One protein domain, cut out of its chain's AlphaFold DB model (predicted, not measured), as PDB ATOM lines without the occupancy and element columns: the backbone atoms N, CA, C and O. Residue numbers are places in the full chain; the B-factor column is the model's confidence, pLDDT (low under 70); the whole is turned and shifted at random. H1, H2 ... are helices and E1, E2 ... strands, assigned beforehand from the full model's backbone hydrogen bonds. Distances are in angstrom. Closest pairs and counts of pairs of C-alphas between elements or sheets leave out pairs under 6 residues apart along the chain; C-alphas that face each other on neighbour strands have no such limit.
ATOM      1  N   ILE A 511     -20.875  -6.211   2.936       53.22
ATOM      2  CA  ILE A 511     -20.245  -4.896   3.211       53.22
ATOM      3  C   ILE A 511     -18.735  -4.925   2.906       53.22
ATOM      4  O   ILE A 511     -18.137  -3.936   2.495       53.22
ATOM      5  N   ALA A 512     -18.132  -6.100   3.079       56.88
ATOM      6  CA  ALA A 512     -16.777  -6.426   2.697       56.88
ATOM      7  C   ALA A 512     -16.401  -6.076   1.246       56.88
ATOM      8  O   ALA A 512     -15.364  -5.453   1.019       56.88
ATOM      9  N   GLN A 513     -17.203  -6.497   0.268       61.62
ATOM     10  CA  GLN A 513     -16.874  -6.318  -1.145       61.62
ATOM     11  C   GLN A 513     -17.176  -4.905  -1.632       61.62
ATOM     12  O   GLN A 513     -16.384  -4.379  -2.406       61.62
ATOM     13  N   ASP A 514     -18.210  -4.248  -1.099       64.25
ATOM     14  CA  ASP A 514     -18.472  -2.827  -1.368       64.25
ATOM     15  C   ASP A 514     -17.284  -1.962  -0.921       64.25
ATOM     16  O   ASP A 514     -16.827  -1.078  -1.647       64.25
ATOM     17  N   MET A 515     -16.713  -2.259   0.255       69.19
ATOM     18  CA  MET A 515     -15.497  -1.586   0.724       69.19
ATOM     19  C   MET A 515     -14.296  -1.886  -0.176       69.19
ATOM     20  O   MET A 515     -13.529  -0.975  -0.490       69.19
ATOM     21  N   ARG A 516     -14.135  -3.139  -0.621       75.81
ATOM     22  CA  ARG A 516     -13.068  -3.521  -1.560       75.81
ATOM     23  C   ARG A 516     -13.207  -2.766  -2.885       75.81
ATOM     24  O   ARG A 516     -12.218  -2.216  -3.357       75.81
ATOM     25  N   ALA A 517     -14.416  -2.677  -3.435       72.06
ATOM     26  CA  ALA A 517     -14.714  -1.942  -4.659       72.06
ATOM     27  C   ALA A 517     -14.432  -0.443  -4.498       72.06
ATOM     28  O   ALA A 517     -13.752   0.141  -5.335       72.06
ATOM     29  N   LEU A 518     -14.855   0.178  -3.392       75.94
ATOM     30  CA  LEU A 518     -14.544   1.585  -3.114       75.94
ATOM     31  C   LEU A 518     -13.033   1.852  -3.032       75.94
ATOM     32  O   LEU A 518     -12.569   2.880  -3.524       75.94
ATOM     33  N   VAL A 519     -12.258   0.944  -2.430       81.88
ATOM     34  CA  VAL A 519     -10.789   1.049  -2.361       81.88
ATOM     35  C   VAL A 519     -10.149   0.871  -3.740       81.88
ATOM     36  O   VAL A 519      -9.241   1.625  -4.083       81.88
ATOM     37  N   LEU A 520     -10.636  -0.072  -4.553       84.56
ATOM     38  CA  LEU A 520     -10.160  -0.272  -5.926       84.56
ATOM     39  C   LEU A 520     -10.494   0.919  -6.831       84.56
ATOM     40  O   LEU A 520      -9.614   1.399  -7.538       84.56
ATOM     41  N   HIS A 521     -11.706   1.468  -6.751       80.50
ATOM     42  CA  HIS A 521     -12.074   2.677  -7.490       80.50
ATOM     43  C   HIS A 521     -11.300   3.908  -7.009       80.50
ATOM     44  O   HIS A 521     -10.922   4.741  -7.826       80.50
ATOM     45  N   ALA A 522     -11.014   4.028  -5.709       84.75
ATOM     46  CA  ALA A 522     -10.122   5.071  -5.206       84.75
ATOM     47  C   ALA A 522      -8.707   4.929  -5.781       84.75
ATOM     48  O   ALA A 522      -8.117   5.933  -6.172       84.75
ATOM     49  N   LYS A 523      -8.186   3.699  -5.899       88.75
ATOM     50  CA  LYS A 523      -6.895   3.437  -6.554       88.75
ATOM     51  C   LYS A 523      -6.931   3.826  -8.027       88.75
ATOM     52  O   LYS A 523      -6.083   4.599  -8.458       88.75
ATOM     53  N   ALA A 524      -7.926   3.349  -8.770       84.62
ATOM     54  CA  ALA A 524      -8.097   3.674 -10.183       84.62
ATOM     55  C   ALA A 524      -8.222   5.189 -10.404       84.62
ATOM     56  O   ALA A 524      -7.554   5.739 -11.269       84.62
ATOM     57  N   HIS A 525      -8.987   5.890  -9.563       85.50
ATOM     58  CA  HIS A 525      -9.122   7.344  -9.632       85.50
ATOM     59  C   HIS A 525      -7.788   8.070  -9.392       85.50
ATOM     60  O   HIS A 525      -7.509   9.058 -10.066       85.50
ATOM     61  N   VAL A 526      -6.970   7.628  -8.430       85.88
ATOM     62  CA  VAL A 526      -5.642   8.224  -8.177       85.88
ATOM     63  C   VAL A 526      -4.697   7.977  -9.359       85.88
ATOM     64  O   VAL A 526      -3.954   8.876  -9.742       85.88
ATOM     65  N   LEU A 527      -4.754   6.791  -9.969       86.94
ATOM     66  CA  LEU A 527      -3.940   6.453 -11.140       86.94
ATOM     67  C   LEU A 527      -4.373   7.210 -12.399       86.94
ATOM     68  O   LEU A 527      -3.521   7.674 -13.148       86.94
ATOM     69  N   ALA A 528      -5.681   7.368 -12.608       82.62
ATOM     70  CA  ALA A 528      -6.240   8.085 -13.750       82.62
ATOM     71  C   ALA A 528      -5.890   9.581 -13.734       82.62
ATOM     72  O   ALA A 528      -5.794  10.194 -14.791       82.62
ATOM     73  N   SER A 529      -5.670  10.165 -12.549       81.75
ATOM     74  CA  SER A 529      -5.229  11.557 -12.419       81.75
ATOM     75  C   SER A 529      -3.736  11.786 -12.678       81.75
ATOM     76  O   SER A 529      -3.320  12.939 -12.708       81.75
ATOM     77  N   GLU A 530      -2.936  10.729 -12.842       90.06
ATOM     78  CA  GLU A 530      -1.489  10.825 -13.061       90.06
ATOM     79  C   GLU A 530      -1.154  10.470 -14.511       90.06
ATOM     80  O   GLU A 530      -1.406   9.343 -14.937       90.06
ATOM     81  N   SER A 531      -0.605  11.415 -15.275       86.12
ATOM     82  CA  SER A 531      -0.249  11.224 -16.688       86.12
ATOM     83  C   SER A 531       1.135  10.607 -16.885       86.12
ATOM     84  O   SER A 531       1.375   9.998 -17.925       86.12
ATOM     85  N   ASP A 532       2.029  10.740 -15.904       91.19
ATOM     86  CA  ASP A 532       3.389  10.203 -15.972       91.19
ATOM     87  C   ASP A 532       3.406   8.683 -15.673       91.19
ATOM     88  O   ASP A 532       2.942   8.253 -14.606       91.19
ATOM     89  N   PRO A 533       3.934   7.841 -16.585       87.38
ATOM     90  CA  PRO A 533       3.956   6.388 -16.423       87.38
ATOM     91  C   PRO A 533       4.805   5.898 -15.237       87.38
ATOM     92  O   PRO A 533       4.410   4.925 -14.582       87.38
ATOM     93  N   ASP A 534       5.916   6.560 -14.912       86.56
ATOM     94  CA  ASP A 534       6.798   6.152 -13.814       86.56
ATOM     95  C   ASP A 534       6.175   6.500 -12.459       86.56
ATOM     96  O   ASP A 534       6.117   5.664 -11.545       86.56
ATOM     97  N   ARG A 535       5.568   7.685 -12.357       90.75
ATOM     98  CA  ARG A 535       4.784   8.080 -11.175       90.75
ATOM     99  C   ARG A 535       3.570   7.176 -10.992       90.75
ATOM    100  O   ARG A 535       3.317   6.690  -9.886       90.75
ATOM    101  N   ARG A 536       2.857   6.854 -12.076       88.69
ATOM    102  CA  ARG A 536       1.714   5.928 -12.052       88.69
ATOM    103  C   ARG A 536       2.129   4.530 -11.580       88.69
ATOM    104  O   ARG A 536       1.408   3.915 -10.788       88.69
ATOM    105  N   ARG A 537       3.308   4.037 -11.986       87.81
ATOM    106  CA  ARG A 537       3.877   2.761 -11.509       87.81
ATOM    107  C   ARG A 537       4.115   2.778  -9.998       87.81
ATOM    108  O   ARG A 537       3.727   1.827  -9.316       87.81
ATOM    109  N   ILE A 538       4.693   3.856  -9.472       89.25
ATOM    110  CA  ILE A 538       4.907   4.038  -8.031       89.25
ATOM    111  C   ILE A 538       3.557   4.061  -7.291       89.25
ATOM    112  O   ILE A 538       3.357   3.283  -6.354       89.25
ATOM    113  N   LEU A 539       2.598   4.876  -7.744       88.81
ATOM    114  CA  LEU A 539       1.272   5.026  -7.129       88.81
ATOM    115  C   LEU A 539       0.456   3.724  -7.103       88.81
ATOM    116  O   LEU A 539      -0.265   3.479  -6.136       88.81
ATOM    117  N   ARG A 540       0.597   2.848  -8.107       87.12
ATOM    118  CA  ARG A 540      -0.137   1.566  -8.186       87.12
ATOM    119  C   ARG A 540       0.163   0.651  -6.995       87.12
ATOM    120  O   ARG A 540      -0.711  -0.085  -6.534       87.12
ATOM    121  N   SER A 541       1.390   0.722  -6.483       85.50
ATOM    122  CA  SER A 541       1.850  -0.061  -5.332       85.50
ATOM    123  C   SER A 541       1.450   0.524  -3.969       85.50
ATOM    124  O   SER A 541       1.588  -0.159  -2.950       85.50
ATOM    125  N   ARG A 542       0.939   1.764  -3.933       90.12
ATOM    126  CA  ARG A 542       0.625   2.489  -2.695       90.12
ATOM    127  C   ARG A 542      -0.815   2.248  -2.231       90.12
ATOM    128  O   ARG A 542      -1.708   2.049  -3.056       90.12
ATOM    129  N   PRO A 543      -1.077   2.302  -0.915       93.00
ATOM    130  CA  PRO A 543      -2.434   2.326  -0.391       93.00
ATOM    131  C   PRO A 543      -3.104   3.677  -0.667       93.00
ATOM    132  O   PRO A 543      -2.441   4.704  -0.814       93.00
ATOM    133  N   VAL A 544      -4.433   3.687  -0.655       91.19
ATOM    134  CA  VAL A 544      -5.241   4.908  -0.789       91.19
ATOM    135  C   VAL A 544      -5.641   5.448   0.572       91.19
ATOM    136  O   VAL A 544      -5.769   4.705   1.548       91.19
ATOM    137  N   THR A 545      -5.860   6.757   0.663       90.38
ATOM    138  CA  THR A 545      -6.285   7.367   1.922       90.38
ATOM    139  C   THR A 545      -7.796   7.264   2.113       90.38
ATOM    140  O   THR A 545      -8.573   7.192   1.160       90.38
ATOM    141  N   VAL A 546      -8.251   7.377   3.364       83.69
ATOM    142  CA  VAL A 546      -9.683   7.539   3.677       83.69
ATOM    143  C   VAL A 546     -10.325   8.709   2.917       83.69
ATOM    144  O   VAL A 546     -11.522   8.680   2.630       83.69
ATOM    145  N   ARG A 547      -9.552   9.752   2.586       86.25
ATOM    146  CA  ARG A 547     -10.036  10.912   1.830       86.25
ATOM    147  C   ARG A 547     -10.312  10.548   0.373       86.25
ATOM    148  O   ARG A 547     -11.325  11.001  -0.154       86.25
ATOM    149  N   ASP A 548      -9.467   9.727  -0.240       88.69
ATOM    150  CA  ASP A 548      -9.631   9.270  -1.626       88.69
ATOM    151  C   ASP A 548     -10.840   8.340  -1.736       88.69
ATOM    152  O   ASP A 548     -11.717   8.548  -2.573       88.69
ATOM    153  N   VAL A 549     -10.971   7.415  -0.779       83.75
ATOM    154  CA  VAL A 549     -12.146   6.541  -0.650       83.75
ATOM    155  C   VAL A 549     -13.424   7.364  -0.472       83.75
ATOM    156  O   VAL A 549     -14.413   7.132  -1.161       83.75
ATOM    157  N   ARG A 550     -13.416   8.385   0.399       81.88
ATOM    158  CA  ARG A 550     -14.560   9.300   0.578       81.88
ATOM    159  C   ARG A 550     -14.876  10.110  -0.678       81.88
ATOM    160  O   ARG A 550     -16.045  10.392  -0.920       81.88
ATOM    161  N   ARG A 551     -13.864  10.524  -1.444       83.06
ATOM    162  CA  ARG A 551     -14.046  11.294  -2.682       83.06
ATOM    163  C   ARG A 551     -14.779  10.457  -3.724       83.06
ATOM    164  O   ARG A 551     -15.790  10.907  -4.243       83.06
ATOM    165  N   VAL A 552     -14.329   9.226  -3.943       78.94
ATOM    166  CA  VAL A 552     -14.986   8.287  -4.861       78.94
ATOM    167  C   VAL A 552     -16.370   7.877  -4.356       78.94
ATOM    168  O   VAL A 552     -17.320   7.849  -5.130       78.94
ATOM    169  N   ALA A 553     -16.528   7.657  -3.050       73.88
ATOM    170  CA  ALA A 553     -17.815   7.339  -2.433       73.88
ATOM    171  C   ALA A 553     -18.902   8.402  -2.693       73.88
ATOM    172  O   ALA A 553     -20.072   8.052  -2.821       73.88
ATOM    173  N   LYS A 554     -18.538   9.690  -2.808       75.62
ATOM    174  CA  LYS A 554     -19.487  10.756  -3.190       75.62
ATOM    175  C   LYS A 554     -20.034  10.568  -4.606       75.62
ATOM    176  O   LYS A 554     -21.210  10.831  -4.834       75.62
ATOM    177  N   ASN A 555     -19.193  10.091  -5.520       69.75
ATOM    178  CA  ASN A 555     -19.545   9.874  -6.922       69.75
ATOM    179  C   ASN A 555     -20.209   8.503  -7.143       69.75
ATOM    180  O   ASN A 555     -20.902   8.308  -8.135       69.75
ATOM    181  N   LEU A 556     -20.050   7.572  -6.195       66.81
ATOM    182  CA  LEU A 556     -20.639   6.231  -6.213       66.81
ATOM    183  C   LEU A 556     -21.563   6.010  -4.995       66.81
ATOM    184  O   LEU A 556     -21.328   5.100  -4.195       66.81
ATOM    185  N   PRO A 557     -22.664   6.780  -4.843       58.97
ATOM    186  CA  PRO A 557     -23.549   6.728  -3.669       58.97
ATOM    187  C   PRO A 557     -24.287   5.387  -3.495       58.97
ATOM    188  O   PRO A 557     -24.976   5.179  -2.492       58.97
ATOM    189  N   ARG A 558     -24.175   4.491  -4.485       56.12
ATOM    190  CA  ARG A 558     -24.695   3.118  -4.468       56.12
ATOM    191  C   ARG A 558     -23.777   2.140  -3.717       56.12
ATOM    192  O   ARG A 558     -24.283   1.142  -3.223       56.12
ATOM    193  N   LEU A 559     -22.482   2.455  -3.580       55.81
ATOM    194  CA  LEU A 559     -21.473   1.640  -2.880       55.81
ATOM    195  C   LEU A 559     -21.246   2.073  -1.417       55.81
ATOM    196  O   LEU A 559     -20.426   1.495  -0.706       55.81
ATOM    197  N   VAL A 560     -21.941   3.115  -0.947       55.47
ATOM    198  CA  VAL A 560     -21.772   3.660   0.410       55.47
ATOM    199  C   VAL A 560     -22.745   2.985   1.389       55.47
ATOM    200  O   VAL A 560     -23.955   3.014   1.141       55.47
ATOM    201  N   PRO A 561     -22.274   2.442   2.532       51.19
ATOM    202  CA  PRO A 561     -23.146   1.916   3.580       51.19
ATOM    203  C   PRO A 561     -24.086   3.012   4.100       51.19
ATOM    204  O   PRO A 561     -23.631   4.076   4.512       51.19
ATOM    205  N   ARG A 562     -25.402   2.760   4.074       44.16
ATOM    206  CA  ARG A 562     -26.441   3.738   4.466       44.16
ATOM    207  C   ARG A 562     -26.956   3.594   5.904       44.16
ATOM    208  O   ARG A 562     -27.864   4.321   6.295       44.16
ATOM    209  N   THR A 563     -26.436   2.657   6.693       40.50
ATOM    210  CA  THR A 563     -26.751   2.573   8.129       40.50
ATOM    211  C   THR A 563     -26.135   3.775   8.860       40.50
ATOM    212  O   THR A 563     -25.145   4.327   8.393       40.50
ATOM    213  N   GLY A 564     -26.693   4.204  10.003       34.72
ATOM    214  CA  GLY A 564     -26.254   5.395  10.773       34.72
ATOM    215  C   GLY A 564     -24.811   5.365  11.311       34.72
ATOM    216  O   GLY A 564     -24.410   6.215  12.098       34.72
ATOM    217  N   ILE A 565     -24.030   4.379  10.881       44.31
ATOM    218  CA  ILE A 565     -22.614   4.196  11.129       44.31
ATOM    219  C   ILE A 565     -21.882   4.794   9.922       44.31
ATOM    220  O   ILE A 565     -21.946   4.258   8.818       44.31
ATOM    221  N   SER A 566     -21.209   5.934  10.111       57.78
ATOM    222  CA  SER A 566     -20.493   6.602   9.017       57.78
ATOM    223  C   SER A 566     -19.498   5.649   8.332       57.78
ATOM    224  O   SER A 566     -18.899   4.799   8.991       57.78
ATOM    225  N   LEU A 567     -19.247   5.830   7.028       62.22
ATOM    226  CA  LEU A 567     -18.188   5.140   6.263       62.22
ATOM    227  C   LEU A 567     -16.846   5.073   7.028       62.22
ATOM    228  O   LEU A 567     -16.091   4.117   6.888       62.22
ATOM    229  N   GLY A 568     -16.562   6.072   7.874       57.84
ATOM    230  CA  GLY A 568     -15.388   6.088   8.746       57.84
ATOM    231  C   GLY A 568     -15.370   4.989   9.814       57.84
ATOM    232  O   GLY A 568     -14.311   4.422  10.049       57.84
ATOM    233  N   VAL A 569     -16.509   4.662  10.424       57.28
ATOM    234  CA  VAL A 569     -16.610   3.609  11.449       57.28
ATOM    235  C   VAL A 569     -16.505   2.224  10.806       57.28
ATOM    236  O   VAL A 569     -15.786   1.374  11.317       57.28
ATOM    237  N   TYR A 570     -17.096   2.017   9.625       64.06
ATOM    238  CA  TYR A 570     -16.935   0.754   8.889       64.06
ATOM    239  C   TYR A 570     -15.493   0.490   8.464       64.06
ATOM    240  O   TYR A 570     -15.000  -0.622   8.619       64.06
ATOM    241  N   LEU A 571     -14.799   1.508   7.958       65.25
ATOM    242  CA  LEU A 571     -13.388   1.386   7.606       65.25
ATOM    243  C   LEU A 571     -12.502   1.136   8.848       65.25
ATOM    244  O   LEU A 571     -11.517   0.402   8.764       65.25
ATOM    245  N   GLN A 572     -12.882   1.670  10.016       63.44
ATOM    246  CA  GLN A 572     -12.219   1.382  11.295       63.44
ATOM    247  C   GLN A 572     -12.489  -0.043  11.808       63.44
ATOM    248  O   GLN A 572     -11.565  -0.681  12.315       63.44
ATOM    249  N   ASP A 573     -13.712  -0.558  11.659       57.88
ATOM    250  CA  ASP A 573     -14.111  -1.893  12.127       57.88
ATOM    251  C   ASP A 573     -13.660  -3.020  11.187       57.88
ATOM    252  O   ASP A 573     -13.258  -4.089  11.652       57.88
ATOM    253  N   ALA A 574     -13.636  -2.783   9.870       55.12
ATOM    254  CA  ALA A 574     -13.144  -3.742   8.877       55.12
ATOM    255  C   ALA A 574     -11.655  -4.081   9.078       55.12
ATOM    256  O   ALA A 574     -11.239  -5.209   8.827       55.12
ATOM    257  N   GLY A 575     -10.865  -3.139   9.604       52.44
ATOM    258  CA  GLY A 575      -9.477  -3.386  10.002       52.44
ATOM    259  C   GLY A 575      -9.315  -4.159  11.320       52.44
ATOM    260  O   GLY A 575      -8.197  -4.535  11.659       52.44
ATOM    261  N   ARG A 576     -10.397  -4.387  12.084       50.81
ATOM    262  CA  ARG A 576     -10.369  -4.932  13.458       50.81
ATOM    263  C   ARG A 576     -10.946  -6.340  13.603       50.81
ATOM    264  O   ARG A 576     -11.013  -6.824  14.734       50.81
ATOM    265  N   THR A 577     -11.372  -7.014  12.532       45.84
ATOM    266  CA  THR A 577     -12.021  -8.333  12.642       45.84
ATOM    267  C   THR A 577     -11.078  -9.374  13.260       45.84
ATOM    268  O   THR A 577     -10.228  -9.946  12.586       45.84
ATOM    269  N   LYS A 578     -11.258  -9.619  14.564       39.06
ATOM    270  CA  LYS A 578     -10.517 -10.571  15.413       39.06
ATOM    271  C   LYS A 578     -10.905 -12.042  15.203       39.06
ATOM    272  O   LYS A 578     -10.368 -12.911  15.882       39.06
ATOM    273  N   ASN A 579     -11.818 -12.341  14.282       36.88
ATOM    274  CA  ASN A 579     -12.301 -13.702  14.067       36.88
ATOM    275  C   ASN A 579     -11.455 -14.367  12.976       36.88
ATOM    276  O   ASN A 579     -11.631 -14.095  11.791       36.88
ATOM    277  N   GLY A 580     -10.509 -15.208  13.400       39.88
ATOM    278  CA  GLY A 580      -9.424 -15.798  12.606       39.88
ATOM    279  C   GLY A 580      -9.802 -16.768  11.479       39.88
ATOM    280  O   GLY A 580      -9.033 -17.686  11.219       39.88
ATOM    281  N   HIS A 581     -10.928 -16.584  10.783       35.91
ATOM    282  CA  HIS A 581     -11.352 -17.497   9.713       35.91
ATOM    283  C   HIS A 581     -11.550 -16.880   8.322       35.91
ATOM    284  O   HIS A 581     -11.749 -17.637   7.378       35.91
ATOM    285  N   ARG A 582     -11.426 -15.558   8.116       47.22
ATOM    286  CA  ARG A 582     -11.381 -14.972   6.756       47.22
ATOM    287  C   ARG A 582     -10.449 -13.760   6.707       47.22
ATOM    288  O   ARG A 582     -10.531 -12.893   7.572       47.22
ATOM    289  N   ARG A 583      -9.568 -13.693   5.694       53.81
ATOM    290  CA  ARG A 583      -8.768 -12.486   5.409       53.81
ATOM    291  C   ARG A 583      -9.733 -11.305   5.228       53.81
ATOM    292  O   ARG A 583     -10.693 -11.454   4.467       53.81
ATOM    293  N   PRO A 584      -9.524 -10.166   5.910       57.03
ATOM    294  CA  PRO A 584     -10.395  -9.021   5.726       57.03
ATOM    295  C   PRO A 584     -10.309  -8.537   4.264       57.03
ATOM    296  O   PRO A 584      -9.234  -8.557   3.665       57.03
ATOM    297  N   PRO A 585     -11.440  -8.128   3.671       64.75
ATOM    298  CA  PRO A 585     -11.570  -7.733   2.259       64.75
ATOM    299  C   PRO A 585     -10.817  -6.438   1.914       64.75
ATOM    300  O   PRO A 585     -10.523  -6.169   0.751       64.75
ATOM    301  N   VAL A 586     -10.549  -5.633   2.941       70.38
ATOM    302  CA  VAL A 586      -9.787  -4.390   2.933       70.38
ATOM    303  C   VAL A 586      -8.962  -4.387   4.210       70.38
ATOM    304  O   VAL A 586      -9.461  -4.744   5.277       70.38
ATOM    305  N   ILE A 587      -7.708  -3.973   4.107       77.19
ATOM    306  CA  ILE A 587      -6.756  -3.926   5.208       77.19
ATOM    307  C   ILE A 587      -6.418  -2.464   5.479       77.19
ATOM    308  O   ILE A 587      -6.005  -1.732   4.578       77.19
ATOM    309  N   CYS A 588      -6.592  -2.040   6.729       82.56
ATOM    310  CA  CYS A 588      -6.019  -0.790   7.210       82.56
ATOM    311  C   CYS A 588      -4.536  -1.037   7.492       82.56
ATOM    312  O   CYS A 588      -4.202  -1.752   8.435       82.56
ATOM    313  N   LEU A 589      -3.652  -0.475   6.667       81.38
ATOM    314  CA  LEU A 589      -2.204  -0.641   6.826       81.38
ATOM    315  C   LEU A 589      -1.642   0.269   7.935       81.38
ATOM    316  O   LEU A 589      -0.581  -0.005   8.486       81.38
ATOM    317  N   GLY A 590      -2.360   1.337   8.297       79.25
ATOM    318  CA  GLY A 590      -2.021   2.206   9.425       79.25
ATOM    319  C   GLY A 590      -2.761   3.542   9.414       79.25
ATOM    320  O   GLY A 590      -3.478   3.876   8.468       79.25
ATOM    321  N   VAL A 591      -2.585   4.323  10.485       79.25
ATOM    322  CA  VAL A 591      -3.193   5.654  10.656       79.25
ATOM    323  C   VAL A 591      -2.114   6.690  10.965       79.25
ATOM    324  O   VAL A 591      -1.384   6.564  11.947       79.25
ATOM    325  N   VAL A 592      -2.041   7.750  10.157       79.56
ATOM    326  CA  VAL A 592      -1.079   8.855  10.307       79.56
ATOM    327  C   VAL A 592      -1.831  10.184  10.325       79.56
ATOM    328  O   VAL A 592      -2.551  10.494   9.382       79.56
ATOM    329  N   ARG A 593      -1.677  10.983  11.395       77.00
ATOM    330  CA  ARG A 593      -2.351  12.294  11.575       77.00
ATOM    331  C   ARG A 593      -3.867  12.237  11.299       77.00
ATOM    332  O   ARG A 593      -4.391  13.023  10.517       77.00
ATOM    333  N   ASN A 594      -4.561  11.273  11.908       71.69
ATOM    334  CA  ASN A 594      -6.000  11.017  11.714       71.69
ATOM    335  C   ASN A 594      -6.409  10.617  10.282       71.69
ATOM    336  O   ASN A 594      -7.599  10.564   9.969       71.69
ATOM    337  N   CYS A 595      -5.447  10.292   9.416       79.31
ATOM    338  CA  CYS A 595      -5.684   9.772   8.078       79.31
ATOM    339  C   CYS A 595      -5.312   8.286   8.029       79.31
ATOM    340  O   CYS A 595      -4.163   7.918   8.268       79.31
ATOM    341  N   ALA A 596      -6.294   7.429   7.761       83.19
ATOM    342  CA  ALA A 596      -6.094   5.990   7.631       83.19
ATOM    343  C   ALA A 596      -5.782   5.604   6.178       83.19
ATOM    344  O   ALA A 596      -6.360   6.185   5.251       83.19
ATOM    345  N   PHE A 597      -4.890   4.630   6.006       87.44
ATOM    346  CA  PHE A 597      -4.449   4.104   4.715       87.44
ATOM    347  C   PHE A 597      -5.024   2.708   4.493       87.44
ATOM    348  O   PHE A 597      -4.868   1.830   5.343       87.44
ATOM    349  N   TYR A 598      -5.670   2.515   3.346       87.88
ATOM    350  CA  TYR A 598      -6.386   1.295   3.002       87.88
ATOM    351  C   TYR A 598      -5.850   0.674   1.722       87.88
ATOM    352  O   TYR A 598      -5.539   1.367   0.751       87.88
ATOM    353  N   ASP A 599      -5.800  -0.651   1.715       88.38
ATOM    354  CA  ASP A 599      -5.542  -1.448   0.523       88.38
ATOM    355  C   ASP A 599      -6.400  -2.719   0.556       88.38
ATOM    356  O   ASP A 599      -6.968  -3.083   1.582       88.38
ATOM    357  N   THR A 600      -6.507  -3.412  -0.570       82.06
ATOM    358  CA  THR A 600      -7.178  -4.715  -0.658       82.06
ATOM    359  C   THR A 600      -6.285  -5.860  -0.178       82.06
ATOM    360  O   THR A 600      -6.786  -6.928   0.170       82.06
ATOM    361  N   ARG A 601      -4.961  -5.649  -0.139       81.94
ATOM    362  CA  ARG A 601      -3.954  -6.609   0.335       81.94
ATOM    363  C   ARG A 601      -2.807  -5.881   1.028       81.94
ATOM    364  O   ARG A 601      -2.462  -4.765   0.660       81.94
ATOM    365  N   ALA A 602      -2.184  -6.537   2.002       79.06
ATOM    366  CA  ALA A 602      -0.975  -6.038   2.639       79.06
ATOM    367  C   ALA A 602       0.214  -6.370   1.735       79.06
ATOM    368  O   ALA A 602       0.657  -7.516   1.683       79.06
ATOM    369  N   THR A 603       0.694  -5.381   0.989       83.62
ATOM    370  CA  THR A 603       1.888  -5.511   0.150       83.62
ATOM    371  C   THR A 603       3.112  -4.962   0.894       83.62
ATOM    372  O   THR A 603       2.973  -4.015   1.677       83.62
TER     373      THR A 603
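This is residues 511 to 603 of the 927 residues of an uncharacterized protein of Longimicrobium terrae (UniProt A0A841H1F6). A small two-stranded hairpin, E1 and E2, has the helices H1, H3 and H4 gathered beside it, with H1 and H3 crossing nearly at right angles. H2 turns back at the end of H1, away from the strands, while residues 577 to 582 stick out as a free loop. The printed part has 93 residues with four named helices and two named strands in the order H1 H2 H3 H4 E1 E2; the sheet, E1 - E2, is antiparallel and the class is mostly helix. The whole is compact, with a radius of gyration of the C-alphas of 13.3 A and spans of 40 by 28 by 26 A.

E1, residues 587 to 592, and E2, residues 595 to 599, form an antiparallel hairpin at 157 degrees, with N 589 and O 597 within hydrogen-bond range at 2.9 A. Residues 544 to 545 pair with residues 597 to 598 of E2, antiparallel. The closest C-alphas of H3, residues 546 to 555, and E2 are those of Val 546 and Ala 596, 5.6 A apart. H1, residues 511 to 528, touches H3 with residues 518 to 526 alone, about perpendicular at 87 degrees; the closest C-alphas, of Ala 522 and Val 549, are 5.2 A apart. H1 and H2, residues 533 to 540, form a helical hairpin and touch, closest at the C-alphas of Leu 527 and Arg 536, 5.8 A apart. Their shallow tilt is 18 degrees, opposite ways. H4, residues 567 to 574, is close to but not clearly touching H1, the closest C-alphas, of Ala 512 and Ala 574, being 7.7 A apart. H2 and E2 are apart. Every O i to N i+4 pair is within hydrogen-bond range in H1, H2 and H4; in H3, 5 of 6 are.

E1 is 14.9 A long and E2 13.5 A, ending at C-alpha 599 (-5.542, -1.448, 0.523). H1 begins at C-alpha 511 (-20.245, -4.896, 3.211) and is 25.5 A long; H2 is 10.4 A, H3 14.7 A and H4 10.5 A.

The C-alphas farthest apart, of Asp 532 and Asn 579, are 41.5 A apart. The printed part has no cut; the links H3 to H4 and H4 to E1 are long. The mean pLDDT of the printed part is 72.1, and residues 511 to 515 and 555 to 585 are under 70.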